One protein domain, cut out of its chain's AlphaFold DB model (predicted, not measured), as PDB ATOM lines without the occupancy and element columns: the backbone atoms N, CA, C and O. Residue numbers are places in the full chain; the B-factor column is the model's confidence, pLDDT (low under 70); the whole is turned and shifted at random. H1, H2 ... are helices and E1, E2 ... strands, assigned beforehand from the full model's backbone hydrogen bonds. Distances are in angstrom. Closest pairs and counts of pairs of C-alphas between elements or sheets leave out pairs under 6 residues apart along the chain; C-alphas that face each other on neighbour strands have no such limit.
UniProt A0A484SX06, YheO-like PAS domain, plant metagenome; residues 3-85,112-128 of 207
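AT A GLANCE: This is residues 3 to 85 and 112 to 128 of the 207 residues of the protein "YheO-like PAS domain" of plant metagenome (UniProt A0A484SX06). A long, strongly twisted wall of three antiparallel strands, a meander E1, E2, E3 in which each strand is the antiparallel neighbour of the one before, makes the long axis, and two short helices, H1 and H2, sit together by it. Long unnamed stretches lie beyond both edges: residues 3 to 29 loop past the E3 side, and residues 112 to 128 pass beyond E1, where residues 126 to 127 pair in parallel with residues 52 to 53 of E1. The printed part has 100 residues with two named helices and three named strands, in the order H1 H2 E1 E2 E3; the class is mixed, helices and strands, with 41 residues in named elements, under half. The whole is compact, with a radius of gyration of the C-alphas of 13.2 A and spans of 42 by 32 by 18 A.

IN THESE COORDINATES: E2, residues 57 to 67, is the longest strand at 30.6 A, and it bends by 51 degrees at residue 60. E1, residues 46 to 54, measures 20.7 A and bends by 73 degrees at residue 49. E3, residues 73 to 81, measures 24.0 A and ends at C-alpha 81 at (-35.572, 7.824, -21.292). H1, residues 30 to 37, measures 10.5 A and begins at C-alpha 30 at (-38.961, -9.699, -15.265). H2, residues 40 to 43, measures 5.3 A.

HOW THE PARTS SIT: E2 is the inner strand of the sheet, and E1 and E3 are its edge strands. E1 and E2 form a hairpin, antiparallel at 143 degrees, with N 47 and O 63 within hydrogen-bond range at 2.8 A and N 59 and O 52 at 2.8 A. E2 and E3 form a hairpin, antiparallel at 154 degrees, with N 64 and O 77 within hydrogen-bond range at 2.8 A. H2 is on the sheet at a height of 5.6 A over it, beside the strands and over none of them; its closest C-alphas to E2 are those of His 41 and Phe 65, 6.1 A apart. H1 is only just on the sheet, with 5 pairs of C-alphas within 10 A, and only grazes it with residues 32 to 36. H1 and H2 are close but not clearly touching, the closest C-alphas being those of Ala 35 and His 41, 5.4 A apart. In H1 every O i to N i+4 pair is within hydrogen-bond range; H2 is too short for such a pair.

THE WHOLE: The two C-alphas farthest apart are those of Ser 70 and Arg 85, at 42.1 A. Residues 86 to 111 are not printed, and C-alphas 85 and 112 are 18.0 A apart across the cut. The links H1 to H2, H2 to E1, E1 to E2 and E2 to E3 are tight. The mean pLDDT of the printed part is 83.5, and residues 112 to 124 are under 70.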
ATOM      1  N   ASP A   3     -31.595  -2.666  -5.455       94.19
ATOM      2  CA  ASP A   3     -30.913  -3.635  -4.604       94.19
ATOM      3  C   ASP A   3     -31.376  -5.043  -5.008       94.19
ATOM      4  O   ASP A   3     -32.580  -5.321  -5.060       94.19
ATOM      5  N   LEU A   4     -30.426  -5.915  -5.354       90.88
ATOM      6  CA  LEU A   4     -30.723  -7.279  -5.800       90.88
ATOM      7  C   LEU A   4     -30.955  -8.259  -4.642       90.88
ATOM      8  O   LEU A   4     -31.475  -9.353  -4.876       90.88
ATOM      9  N   SER A   5     -30.622  -7.880  -3.405       88.69
ATOM     10  CA  SER A   5     -30.843  -8.709  -2.215       88.69
ATOM     11  C   SER A   5     -32.320  -8.778  -1.801       88.69
ATOM     12  O   SER A   5     -32.753  -9.775  -1.215       88.69
ATOM     13  N   GLU A   6     -33.127  -7.777  -2.178       89.88
ATOM     14  CA  GLU A   6     -34.570  -7.719  -1.911       89.88
ATOM     15  C   GLU A   6     -35.405  -7.552  -3.204       89.88
ATOM     16  O   GLU A   6     -36.003  -6.496  -3.425       89.88
ATOM     17  N   PRO A   7     -35.525  -8.584  -4.070       90.62
ATOM     18  CA  PRO A   7     -36.212  -8.468  -5.363       90.62
ATOM     19  C   PRO A   7     -37.676  -8.004  -5.292       90.62
ATOM     20  O   PRO A   7     -38.175  -7.389  -6.232       90.62
ATOM     21  N   ASP A   8     -38.384  -8.268  -4.189       90.38
ATOM     22  CA  ASP A   8     -39.770  -7.827  -3.975       90.38
ATOM     23  C   ASP A   8     -39.903  -6.325  -3.695       90.38
ATOM     24  O   ASP A   8     -40.965  -5.751  -3.938       90.38
ATOM     25  N   LYS A   9     -38.822  -5.681  -3.246       92.50
ATOM     26  CA  LYS A   9     -38.742  -4.245  -2.940       92.50
ATOM     27  C   LYS A   9     -37.468  -3.628  -3.501       92.50
ATOM     28  O   LYS A   9     -36.823  -2.806  -2.857       92.50
ATOM     29  N   SER A  10     -37.111  -4.039  -4.710       94.88
ATOM     30  CA  SER A  10     -35.777  -3.784  -5.246       94.88
ATOM     31  C   SER A  10     -35.446  -2.296  -5.393       94.88
ATOM     32  O   SER A  10     -34.291  -1.923  -5.243       94.88
ATOM     33  N   ILE A  11     -36.415  -1.418  -5.690       96.75
ATOM     34  CA  ILE A  11     -36.120   0.007  -5.903       96.75
ATOM     35  C   ILE A  11     -35.818   0.687  -4.568       96.75
ATOM     36  O   ILE A  11     -36.734   1.029  -3.824       96.75
ATOM     37  N   ILE A  12     -34.543   0.981  -4.321       96.94
ATOM     38  CA  ILE A  12     -34.079   1.716  -3.133       96.94
ATOM     39  C   ILE A  12     -33.980   3.229  -3.365       96.94
ATOM     40  O   ILE A  12     -34.075   4.015  -2.427       96.94
ATOM     41  N   ALA A  13     -33.821   3.656  -4.620       97.25
ATOM     42  CA  ALA A  13     -33.780   5.066  -4.989       97.25
ATOM     43  C   ALA A  13     -34.300   5.276  -6.411       97.25
ATOM     44  O   ALA A  13     -33.982   4.509  -7.328       97.25
ATOM     45  N   ILE A  14     -35.070   6.344  -6.611       97.12
ATOM     46  CA  ILE A  14     -35.636   6.698  -7.910       97.12
ATOM     47  C   ILE A  14     -35.730   8.214  -8.063       97.12
ATOM     48  O   ILE A  14     -36.171   8.919  -7.160       97.12
ATOM     49  N   ALA A  15     -35.326   8.700  -9.231       96.56
ATOM     50  CA  ALA A  15     -35.575  10.061  -9.678       96.56
ATOM     51  C   ALA A  15     -36.528   9.998 -10.873       96.56
ATOM     52  O   ALA A  15     -36.423   9.088 -11.693       96.56
ATOM     53  N   ASN A  16     -37.449  10.957 -10.972       94.19
ATOM     54  CA  ASN A  16     -38.437  11.028 -12.054       94.19
ATOM     55  C   ASN A  16     -39.272   9.743 -12.234       94.19
ATOM     56  O   ASN A  16     -39.535   9.313 -13.358       94.19
ATOM     57  N   GLY A  17     -39.708   9.132 -11.125       92.56
ATOM     58  CA  GLY A  17     -40.466   7.873 -11.134       92.56
ATOM     59  C   GLY A  17     -41.743   7.899 -11.981       92.56
ATOM     60  O   GLY A  17     -42.181   6.853 -12.445       92.56
ATOM     61  N   GLN A  18     -42.295   9.081 -12.279       92.19
ATOM     62  CA  GLN A  18     -43.420   9.257 -13.198       92.19
ATOM     63  C   GLN A  18     -43.156   8.746 -14.625       92.19
ATOM     64  O   GLN A  18     -44.116   8.415 -15.312       92.19
ATOM     65  N   VAL A  19     -41.893   8.652 -15.068       90.69
ATOM     66  CA  VAL A  19     -41.538   8.144 -16.409       90.69
ATOM     67  C   VAL A  19     -41.885   6.659 -16.542       90.69
ATOM     68  O   VAL A  19     -42.475   6.250 -17.534       90.69
ATOM     69  N   SER A  20     -41.571   5.857 -15.523       90.75
ATOM     70  CA  SER A  20     -41.914   4.428 -15.474       90.75
ATOM     71  C   SER A  20     -43.193   4.140 -14.678       90.75
ATOM     72  O   SER A  20     -43.695   3.019 -14.670       90.75
ATOM     73  N   GLY A  21     -43.731   5.141 -13.978       92.12
ATOM     74  CA  GLY A  21     -44.833   4.991 -13.029       92.12
ATOM     75  C   GLY A  21     -44.456   4.228 -11.754       92.12
ATOM     76  O   GLY A  21     -45.348   3.766 -11.044       92.12
ATOM     77  N   ARG A  22     -43.161   4.058 -11.465       94.75
ATOM     78  CA  ARG A  22     -42.662   3.301 -10.308       94.75
ATOM     79  C   ARG A  22     -42.272   4.222  -9.154       94.75
ATOM     80  O   ARG A  22     -41.990   5.403  -9.341       94.75
ATOM     81  N   THR A  23     -42.219   3.658  -7.953       96.19
ATOM     82  CA  THR A  23     -41.809   4.344  -6.718       96.19
ATOM     83  C   THR A  23     -40.809   3.489  -5.936       96.19
ATOM     84  O   THR A  23     -40.553   2.339  -6.300       96.19
ATOM     85  N   VAL A  24     -40.203   4.056  -4.886       97.31
ATOM     86  CA  VAL A  24     -39.341   3.300  -3.958       97.31
ATOM     87  C   VAL A  24     -40.126   2.126  -3.366       97.31
ATOM     88  O   VAL A  24     -41.278   2.287  -2.971       97.31
ATOM     89  N   GLY A  25     -39.502   0.951  -3.319       95.44
ATOM     90  CA  GLY A  25     -40.113  -0.297  -2.865       95.44
ATOM     91  C   GLY A  25     -40.895  -1.062  -3.935       95.44
ATOM     92  O   GLY A  25     -41.413  -2.132  -3.635       95.44
ATOM     93  N   ALA A  26     -40.973  -0.567  -5.174       95.19
ATOM     94  CA  ALA A  26     -41.490  -1.364  -6.285       95.19
ATOM     95  C   ALA A  26     -40.566  -2.574  -6.573       95.19
ATOM     96  O   ALA A  26     -39.348  -2.493  -6.344       95.19
ATOM     97  N   PRO A  27     -41.128  -3.695  -7.070       94.62
ATOM     98  CA  PRO A  27     -40.384  -4.943  -7.234       94.62
ATOM     99  C   PRO A  27     -39.324  -4.837  -8.334       94.62
ATOM    100  O   PRO A  27     -39.164  -3.811  -8.986       94.62
ATOM    101  N   ILE A  28     -38.558  -5.891  -8.559       93.81
ATOM    102  CA  ILE A  28     -37.695  -6.005  -9.736       93.81
ATOM    103  C   ILE A  28     -38.542  -6.179 -11.013       93.81
ATOM    104  O   ILE A  28     -39.747  -6.421 -10.934       93.81
ATOM    105  N   THR A  29     -37.954  -5.989 -12.193       91.25
ATOM    106  CA  THR A  29     -38.595  -6.313 -13.479       91.25
ATOM    107  C   THR A  29     -38.346  -7.778 -13.849       91.25
ATOM    108  O   THR A  29     -37.405  -8.401 -13.345       91.25
ATOM    109  N   SER A  30     -39.160  -8.338 -14.744       86.38
ATOM    110  CA  SER A  30     -38.961  -9.699 -15.265       86.38
ATOM    111  C   SER A  30     -37.617  -9.850 -15.992       86.38
ATOM    112  O   SER A  30     -36.904 -10.828 -15.769       86.38
ATOM    113  N   MET A  31     -37.218  -8.847 -16.783       86.50
ATOM    114  CA  MET A  31     -35.928  -8.818 -17.483       86.50
ATOM    115  C   MET A  31     -34.749  -8.844 -16.505       86.50
ATOM    116  O   MET A  31     -33.832  -9.655 -16.652       86.50
ATOM    117  N   ALA A  32     -34.767  -7.977 -15.490       87.81
ATOM    118  CA  ALA A  32     -33.711  -7.958 -14.489       87.81
ATOM    119  C   ALA A  32     -33.684  -9.268 -13.691       87.81
ATOM    120  O   ALA A  32     -32.606  -9.782 -13.425       87.81
ATOM    121  N   LEU A  33     -34.839  -9.869 -13.387       87.94
ATOM    122  CA  LEU A  33     -34.900 -11.174 -12.730       87.94
ATOM    123  C   LEU A  33     -34.254 -12.286 -13.572       87.94
ATOM    124  O   LEU A  33     -33.458 -13.063 -13.044       87.94
ATOM    125  N   GLN A  34     -34.530 -12.323 -14.878       85.50
ATOM    126  CA  GLN A  34     -33.890 -13.264 -15.801       85.50
ATOM    127  C   GLN A  34     -32.374 -13.068 -15.867       85.50
ATOM    128  O   GLN A  34     -31.637 -14.052 -15.917       85.50
ATOM    129  N   ALA A  35     -31.888 -11.825 -15.804       85.44
ATOM    130  CA  ALA A  35     -30.451 -11.559 -15.758       85.44
ATOM    131  C   ALA A  35     -29.780 -12.172 -14.513       85.44
ATOM    132  O   ALA A  35     -28.631 -12.619 -14.583       85.44
ATOM    133  N   ILE A  36     -30.505 -12.251 -13.387       86.31
ATOM    134  CA  ILE A  36     -30.024 -12.917 -12.169       86.31
ATOM    135  C   ILE A  36     -30.067 -14.442 -12.308       86.31
ATOM    136  O   ILE A  36     -29.181 -15.126 -11.807       86.31
ATOM    137  N   VAL A  37     -31.092 -14.997 -12.957       86.19
ATOM    138  CA  VAL A  37     -31.224 -16.453 -13.156       86.19
ATOM    139  C   VAL A  37     -30.184 -16.992 -14.128       86.19
ATOM    140  O   VAL A  37     -29.570 -18.018 -13.865       86.19
ATOM    141  N   ASN A  38     -29.958 -16.286 -15.232       85.19
ATOM    142  CA  ASN A  38     -29.036 -16.716 -16.280       85.19
ATOM    143  C   ASN A  38     -27.582 -16.326 -15.983       85.19
ATOM    144  O   ASN A  38     -26.728 -16.490 -16.850       85.19
ATOM    145  N   HIS A  39     -27.304 -15.762 -14.801       83.06
ATOM    146  CA  HIS A  39     -25.988 -15.248 -14.404       83.06
ATOM    147  C   HIS A  39     -25.390 -14.212 -15.378       83.06
ATOM    148  O   HIS A  39     -24.211 -13.882 -15.295       83.06
ATOM    149  N   SER A  40     -26.191 -13.625 -16.276       80.69
ATOM    150  CA  SER A  40     -25.695 -12.632 -17.240       80.69
ATOM    151  C   SER A  40     -25.244 -11.349 -16.543       80.69
ATOM    152  O   SER A  40     -24.331 -10.678 -16.999       80.69
ATOM    153  N   HIS A  41     -25.842 -11.034 -15.392       77.19
ATOM    154  CA  HIS A  41     -25.418  -9.935 -14.527       77.19
ATOM    155  C   HIS A  41     -24.027 -10.127 -13.891       77.19
ATOM    156  O   HIS A  41     -23.532  -9.198 -13.261       77.19
ATOM    157  N   GLU A  42     -23.407 -11.306 -14.005       81.00
ATOM    158  CA  GLU A  42     -22.044 -11.581 -13.521       81.00
ATOM    159  C   GLU A  42     -21.006 -11.404 -14.636       81.00
ATOM    160  O   GLU A  42     -19.865 -11.036 -14.365       81.00
ATOM    161  N   THR A  43     -21.402 -11.630 -15.891       81.69
ATOM    162  CA  THR A  43     -20.511 -11.606 -17.060       81.69
ATOM    163  C   THR A  43     -20.635 -10.333 -17.895       81.69
ATOM    164  O   THR A  43     -19.675  -9.940 -18.553       81.69
ATOM    165  N   GLU A  44     -21.790  -9.669 -17.862       86.06
ATOM    166  CA  GLU A  44     -22.041  -8.394 -18.533       86.06
ATOM    167  C   GLU A  44     -21.851  -7.226 -17.546       86.06
ATOM    168  O   GLU A  44     -22.195  -7.311 -16.363       86.06
ATOM    169  N   ASP A  45     -21.302  -6.102 -18.017       88.25
ATOM    170  CA  ASP A  45     -21.254  -4.841 -17.255       88.25
ATOM    171  C   ASP A  45     -22.552  -4.034 -17.400       88.25
ATOM    172  O   ASP A  45     -22.955  -3.296 -16.497       88.25
ATOM    173  N   TYR A  46     -23.230  -4.172 -18.541       89.50
ATOM    174  CA  TYR A  46     -24.404  -3.379 -18.874       89.50
ATOM    175  C   TYR A  46     -25.262  -4.012 -19.971       89.50
ATOM    176  O   TYR A  46     -24.799  -4.808 -20.783       89.50
ATOM    177  N   ARG A  47     -26.503  -3.530 -20.060       86.19
ATOM    178  CA  ARG A  47     -27.393  -3.629 -21.221       86.19
ATOM    179  C   ARG A  47     -27.844  -2.230 -21.595       86.19
ATOM    180  O   ARG A  47     -28.377  -1.517 -20.750       86.19
ATOM    181  N   LEU A  48     -27.610  -1.812 -22.833       86.81
ATOM    182  CA  LEU A  48     -27.830  -0.428 -23.256       86.81
ATOM    183  C   LEU A  48     -28.868  -0.342 -24.366       86.81
ATOM    184  O   LEU A  48     -28.883  -1.179 -25.263       86.81
ATOM    185  N   ASN A  49     -29.638   0.746 -24.345       83.12
ATOM    186  CA  ASN A  49     -30.520   1.171 -25.434       83.12
ATOM    187  C   ASN A  49     -31.549   0.122 -25.875       83.12
ATOM    188  O   ASN A  49     -31.899   0.066 -27.050       83.12
ATOM    189  N   TYR A  50     -32.037  -0.692 -24.947       84.00
ATOM    190  CA  TYR A  50     -33.099  -1.644 -25.239       84.00
ATOM    191  C   TYR A  50     -34.473  -1.000 -25.011       84.00
ATOM    192  O   TYR A  50     -34.611  -0.003 -24.291       84.00
ATOM    193  N   ALA A  51     -35.496  -1.560 -25.652       84.94
ATOM    194  CA  ALA A  51     -36.861  -1.074 -25.536       84.94
ATOM    195  C   ALA A  51     -37.444  -1.404 -24.155       84.94
ATOM    196  O   ALA A  51     -37.387  -2.543 -23.695       84.94
ATOM    197  N   GLY A  52     -38.028  -0.404 -23.505       86.69
ATOM    198  CA  GLY A  52     -38.865  -0.567 -22.324       86.69
ATOM    199  C   GLY A  52     -40.277  -0.057 -22.592       86.69
ATOM    200  O   GLY A  52     -40.470   0.856 -23.395       86.69
ATOM    201  N   LEU A  53     -41.269  -0.618 -21.910       86.50
ATOM    202  CA  LEU A  53     -42.663  -0.213 -22.003       86.50
ATOM    203  C   LEU A  53     -43.201   0.120 -20.612       86.50
ATOM    204  O   LEU A  53     -43.247  -0.723 -19.717       86.50
ATOM    205  N   ALA A  54     -43.664   1.356 -20.429       86.69
ATOM    206  CA  ALA A  54     -44.413   1.731 -19.235       86.69
ATOM    207  C   ALA A  54     -45.711   2.423 -19.618       86.69
ATOM    208  O   ALA A  54     -45.717   3.433 -20.314       86.69
ATOM    209  N   SER A  55     -46.831   1.923 -19.095       81.94
ATOM    210  CA  SER A  55     -48.153   2.536 -19.300       81.94
ATOM    211  C   SER A  55     -48.511   2.727 -20.787       81.94
ATOM    212  O   SER A  55     -49.106   3.737 -21.152       81.94
ATOM    213  N   GLY A  56     -48.102   1.785 -21.647       79.88
ATOM    214  CA  GLY A  56     -48.307   1.850 -23.101       79.88
ATOM    215  C   GLY A  56     -47.363   2.801 -23.841       79.88
ATOM    216  O   GLY A  56     -47.493   2.968 -25.049       79.88
ATOM    217  N   LYS A  57     -46.413   3.420 -23.137       82.31
ATOM    218  CA  LYS A  57     -45.416   4.310 -23.717       82.31
ATOM    219  C   LYS A  57     -44.077   3.603 -23.844       82.31
ATOM    220  O   LYS A  57     -43.565   3.077 -22.852       82.31
ATOM    221  N   LEU A  58     -43.517   3.623 -25.051       83.81
ATOM    222  CA  LEU A  58     -42.172   3.129 -25.280       83.81
ATOM    223  C   LEU A  58     -41.137   4.098 -24.702       83.81
ATOM    224  O   LEU A  58     -41.305   5.318 -24.740       83.81
ATOM    225  N   MET A  59     -40.070   3.534 -24.163       86.50
ATOM    226  CA  MET A  59     -38.911   4.254 -23.672       86.50
ATOM    227  C   MET A  59     -37.639   3.513 -24.043       86.50
ATOM    228  O   MET A  59     -37.619   2.288 -24.160       86.50
ATOM    229  N   ARG A  60     -36.550   4.262 -24.149       87.69
ATOM    230  CA  ARG A  60     -35.217   3.694 -24.282       87.69
ATOM    231  C   ARG A  60     -34.615   3.494 -22.902       87.69
ATOM    232  O   ARG A  60     -34.473   4.451 -22.137       87.69
ATOM    233  N   SER A  61     -34.256   2.257 -22.602       89.38
ATOM    234  CA  SER A  61     -33.800   1.836 -21.284       89.38
ATOM    235  C   SER A  61     -32.360   1.342 -21.345       89.38
ATOM    236  O   SER A  61     -31.896   0.805 -22.353       89.38
ATOM    237  N   SER A  62     -31.642   1.556 -20.253       91.06
ATOM    238  CA  SER A  62     -30.277   1.087 -20.057       91.06
ATOM    239  C   SER A  62     -30.117   0.643 -18.614       91.06
ATOM    240  O   SER A  62     -30.493   1.374 -17.700       91.06
ATOM    241  N   THR A  63     -29.512  -0.518 -18.407       92.31
ATOM    242  CA  THR A  63     -29.251  -1.101 -17.094       92.31
ATOM    243  C   THR A  63     -27.762  -1.368 -16.954       92.31
ATOM    244  O   THR A  63     -27.167  -2.043 -17.789       92.31
ATOM    245  N   LEU A  64     -27.155  -0.830 -15.903       93.25
ATOM    246  CA  LEU A  64     -25.768  -1.074 -15.531       93.25
ATOM    247  C   LEU A  64     -25.753  -1.971 -14.295       93.25
ATOM    248  O   LEU A  64     -26.459  -1.690 -13.319       93.25
ATOM    249  N   PHE A  65     -24.953  -3.031 -14.340       93.25
ATOM    250  CA  PHE A  65     -24.814  -3.975 -13.238       93.25
ATOM    251  C   PHE A  65     -23.802  -3.441 -12.222       93.25
ATOM    252  O   PHE A  65     -22.698  -3.032 -12.575       93.25
ATOM    253  N   ILE A  66     -24.188  -3.421 -10.947       92.88
ATOM    254  CA  ILE A  66     -23.326  -3.017  -9.835       92.88
ATOM    255  C   ILE A  66     -22.915  -4.285  -9.099       92.88
ATOM    256  O   ILE A  66     -23.777  -5.056  -8.670       92.88
ATOM    257  N   ARG A  67     -21.608  -4.484  -8.940       89.62
ATOM    258  CA  ARG A  67     -21.022  -5.609  -8.210       89.62
ATOM    259  C   ARG A  67     -20.412  -5.141  -6.893       89.62
ATOM    260  O   ARG A  67     -19.983  -3.992  -6.789       89.62
ATOM    261  N   ASP A  68     -20.408  -6.017  -5.897       88.75
ATOM    262  CA  ASP A  68     -19.681  -5.794  -4.650       88.75
ATOM    263  C   ASP A  68     -18.178  -6.101  -4.803       88.75
ATOM    264  O   ASP A  68     -17.695  -6.471  -5.875       88.75
ATOM    265  N   GLU A  69     -17.424  -5.952  -3.711       88.81
ATOM    266  CA  GLU A  69     -15.980  -6.219  -3.667       88.81
ATOM    267  C   GLU A  69     -15.614  -7.683  -3.971       88.81
ATOM    268  O   GLU A  69     -14.479  -7.965  -4.351       88.81
ATOM    269  N   SER A  70     -16.561  -8.618  -3.829       87.25
ATOM    270  CA  SER A  70     -16.377 -10.035  -4.161       87.25
ATOM    271  C   SER A  70     -16.667 -10.355  -5.632       87.25
ATOM    272  O   SER A  70     -16.410 -11.471  -6.079       87.25
ATOM    273  N   GLY A  71     -17.176  -9.379  -6.394       82.38
ATOM    274  CA  GLY A  71     -17.610  -9.546  -7.779       82.38
ATOM    275  C   GLY A  71     -19.053 -10.040  -7.924       82.38
ATOM    276  O   GLY A  71     -19.508 -10.227  -9.053       82.38
ATOM    277  N   ALA A  72     -19.791 -10.217  -6.824       84.00
ATOM    278  CA  ALA A  72     -21.184 -10.650  -6.852       84.00
ATOM    279  C   ALA A  72     -22.128  -9.482  -7.177       84.00
ATOM    280  O   ALA A  72     -21.867  -8.332  -6.823       84.00
ATOM    281  N   GLY A  73     -23.245  -9.764  -7.854       83.94
ATOM    282  CA  GLY A  73     -24.248  -8.755  -8.203       83.94
ATOM    283  C   GLY A  73     -24.920  -8.134  -6.978       83.94
ATOM    284  O   GLY A  73     -25.735  -8.779  -6.325       83.94
ATOM    285  N   ALA A  74     -24.629  -6.862  -6.706       89.19
ATOM    286  CA  ALA A  74     -25.161  -6.113  -5.569       89.19
ATOM    287  C   ALA A  74     -26.393  -5.269  -5.937       89.19
ATOM    288  O   ALA A  74     -27.315  -5.108  -5.139       89.19
ATOM    289  N   GLY A  75     -26.431  -4.721  -7.152       92.88
ATOM    290  CA  GLY A  75     -27.461  -3.759  -7.525       92.88
ATOM    291  C   GLY A  75     -27.534  -3.466  -9.013       92.88
ATOM    292  O   GLY A  75     -26.737  -3.964  -9.805       92.88
ATOM    293  N   LEU A  76     -28.488  -2.613  -9.388       94.94
ATOM    294  CA  LEU A  76     -28.653  -2.125 -10.761       94.94
ATOM    295  C   LEU A  76     -28.817  -0.607 -10.787       94.94
ATOM    296  O   LEU A  76     -29.596  -0.032 -10.015       94.94
ATOM    297  N   LEU A  77     -28.163   0.050 -11.740       95.56
ATOM    298  CA  LEU A  77     -28.479   1.422 -12.122       95.56
ATOM    299  C   LEU A  77     -29.237   1.415 -13.447       95.56
ATOM    300  O   LEU A  77     -28.673   1.089 -14.485       95.56
ATOM    301  N   CYS A  78     -30.502   1.824 -13.404       94.25
ATOM    302  CA  CYS A  78     -31.351   1.912 -14.585       94.25
ATOM    303  C   CYS A  78     -31.545   3.373 -15.000       94.25
ATOM    304  O   CYS A  78     -31.881   4.221 -14.165       94.25
ATOM    305  N   ILE A  79     -31.358   3.649 -16.287       94.00
ATOM    306  CA  ILE A  79     -31.618   4.935 -16.931       94.00
ATOM    307  C   ILE A  79     -32.692   4.699 -17.982       94.00
ATOM    308  O   ILE A  79     -32.456   4.003 -18.964       94.00
ATOM    309  N   ASN A  80     -33.854   5.310 -17.770       92.12
ATOM    310  CA  ASN A  80     -35.015   5.160 -18.635       92.12
ATOM    311  C   ASN A  80     -35.362   6.519 -19.230       92.12
ATOM    312  O   ASN A  80     -35.566   7.492 -18.497       92.12
ATOM    313  N   PHE A  81     -35.400   6.587 -20.555       89.94
ATOM    314  CA  PHE A  81     -35.572   7.824 -21.292       89.94
ATOM    315  C   PHE A  81     -36.785   7.744 -22.209       89.94
ATOM    316  O   PHE A  81     -36.848   6.935 -23.129       89.94
ATOM    317  N   ASP A  82     -37.737   8.627 -21.947       88.31
ATOM    318  CA  ASP A  82     -38.883   8.866 -22.807       88.31
ATOM    319  C   ASP A  82     -38.487   9.844 -23.924       88.31
ATOM    320  O   ASP A  82     -38.378  11.055 -23.702       88.31
ATOM    321  N   ASP A  83     -38.250   9.313 -25.123       84.25
ATOM    322  CA  ASP A  83     -37.852  10.077 -26.307       84.25
ATOM    323  C   ASP A  83     -39.018  10.477 -27.223       84.25
ATOM    324  O   ASP A  83     -38.800  11.185 -28.211       84.25
ATOM    325  N   SER A  84     -40.258  10.132 -26.860       83.00
ATOM    326  CA  SER A  84     -41.464  10.378 -27.670       83.00
ATOM    327  C   SER A  84     -41.566  11.810 -28.199       83.00
ATOM    328  O   SER A  84     -41.798  12.028 -29.383       83.00
ATOM    329  N   ARG A  85     -41.309  12.810 -27.350       86.88
ATOM    330  CA  ARG A  85     -41.406  14.232 -27.718       86.88
ATOM    331  C   ARG A  85     -40.367  14.652 -28.757       86.88
ATOM    332  O   ARG A  85     -40.626  15.550 -29.554       86.88
ATOM    333  N   SER A 112     -37.445  -1.445 -32.260       47.28
ATOM    334  CA  SER A 112     -36.760  -2.690 -31.898       47.28
ATOM    335  C   SER A 112     -35.300  -2.759 -32.376       47.28
ATOM    336  O   SER A 112     -34.480  -3.407 -31.725       47.28
ATOM    337  N   ALA A 113     -34.931  -2.042 -33.448       46.06
ATOM    338  CA  ALA A 113     -33.558  -1.980 -33.976       46.06
ATOM    339  C   ALA A 113     -32.747  -0.750 -33.525       46.06
ATOM    340  O   ALA A 113     -31.587  -0.602 -33.910       46.06
ATOM    341  N   GLY A 114     -33.300   0.110 -32.661       42.72
ATOM    342  CA  GLY A 114     -32.590   1.218 -31.998       42.72
ATOM    343  C   GLY A 114     -31.459   0.792 -31.044       42.72
ATOM    344  O   GLY A 114     -30.788   1.645 -30.453       42.72
ATOM    345  N   ALA A 115     -31.207  -0.512 -30.910       44.06
ATOM    346  CA  ALA A 115     -29.962  -1.029 -30.373       44.06
ATOM    347  C   ALA A 115     -28.837  -0.754 -31.384       44.06
ATOM    348  O   ALA A 115     -28.737  -1.392 -32.430       44.06
ATOM    349  N   LEU A 116     -27.944   0.188 -31.063       40.72
ATOM    350  CA  LEU A 116     -26.594   0.188 -31.636       40.72
ATOM    351  C   LEU A 116     -26.082  -1.261 -31.663       40.72
ATOM    352  O   LEU A 116     -26.218  -1.957 -30.660       40.72
ATOM    353  N   ALA A 117     -25.535  -1.673 -32.808       38.69
ATOM    354  CA  ALA A 117     -25.224  -3.032 -33.270       38.69
ATOM    355  C   ALA A 117     -24.289  -3.905 -32.386       38.69
ATOM    356  O   ALA A 117     -23.429  -4.613 -32.903       38.69
ATOM    357  N   ALA A 118     -24.422  -3.867 -31.063       40.50
ATOM    358  CA  ALA A 118     -23.550  -4.531 -30.099       40.50
ATOM    359  C   ALA A 118     -24.302  -5.294 -28.994       40.50
ATOM    360  O   ALA A 118     -23.652  -5.947 -28.182       40.50
ATOM    361  N   VAL A 119     -25.639  -5.243 -28.939       43.00
ATOM    362  CA  VAL A 119     -26.430  -5.989 -27.947       43.00
ATOM    363  C   VAL A 119     -27.528  -6.758 -28.685       43.00
ATOM    364  O   VAL A 119     -28.207  -6.148 -29.515       43.00
ATOM    365  N   PRO A 120     -27.698  -8.074 -28.452       42.81
ATOM    366  CA  PRO A 120     -28.809  -8.809 -29.041       42.81
ATOM    367  C   PRO A 120     -30.131  -8.141 -28.630       42.81
ATOM    368  O   PRO A 120     -30.262  -7.734 -27.471       42.81
ATOM    369  N   PRO A 121     -31.092  -7.985 -29.556       44.88
ATOM    370  CA  PRO A 121     -32.385  -7.406 -29.227       44.88
ATOM    371  C   PRO A 121     -33.024  -8.228 -28.105       44.88
ATOM    372  O   PRO A 121     -33.015  -9.459 -28.145       44.88
ATOM    373  N   ALA A 122     -33.560  -7.552 -27.090       50.09
ATOM    374  CA  ALA A 122     -34.509  -8.198 -26.198       50.09
ATOM    375  C   ALA A 122     -35.711  -8.620 -27.059       50.09
ATOM    376  O   ALA A 122     -36.242  -7.791 -27.795       50.09
ATOM    377  N   GLU A 123     -36.098  -9.899 -27.008       57.97
ATOM    378  CA  GLU A 123     -37.193 -10.443 -27.831       57.97
ATOM    379  C   GLU A 123     -38.527  -9.715 -27.576       57.97
ATOM    380  O   GLU A 123     -39.364  -9.651 -28.471       57.97
ATOM    381  N   GLU A 124     -38.686  -9.084 -26.404       68.06
ATOM    382  CA  GLU A 124     -39.809  -8.210 -26.063       68.06
ATOM    383  C   GLU A 124     -39.364  -6.989 -25.228       68.06
ATOM    384  O   GLU A 124     -38.376  -7.075 -24.488       68.06
ATOM    385  N   PRO A 125     -40.086  -5.849 -25.300       78.88
ATOM    386  CA  PRO A 125     -39.806  -4.678 -24.470       78.88
ATOM    387  C   PRO A 125     -39.884  -4.982 -22.965       78.88
ATOM    388  O   PRO A 125     -40.843  -5.597 -22.498       78.88
ATOM    389  N   GLU A 126     -38.923  -4.480 -22.181       86.75
ATOM    390  CA  GLU A 126     -38.943  -4.604 -20.717       86.75
ATOM    391  C   GLU A 126     -40.162  -3.881 -20.131       86.75
ATOM    392  O   GLU A 126     -40.336  -2.678 -20.324       86.75
ATOM    393  N   GLN A 127     -40.983  -4.592 -19.360       89.44
ATOM    394  CA  GLN A 127     -42.101  -3.997 -18.632       89.44
ATOM    395  C   GLN A 127     -41.665  -3.508 -17.244       89.44
ATOM    396  O   GLN A 127     -40.749  -4.039 -16.609       89.44
ATOM    397  N   PHE A 128     -42.371  -2.493 -16.739       90.75
ATOM    398  CA  PHE A 128     -42.071  -1.837 -15.463       90.75
ATOM    399  C   PHE A 128     -43.199  -2.016 -14.433       90.75
ATOM    400  O   PHE A 128     -43.960  -1.075 -14.173       90.75
TER     401      PHE A 128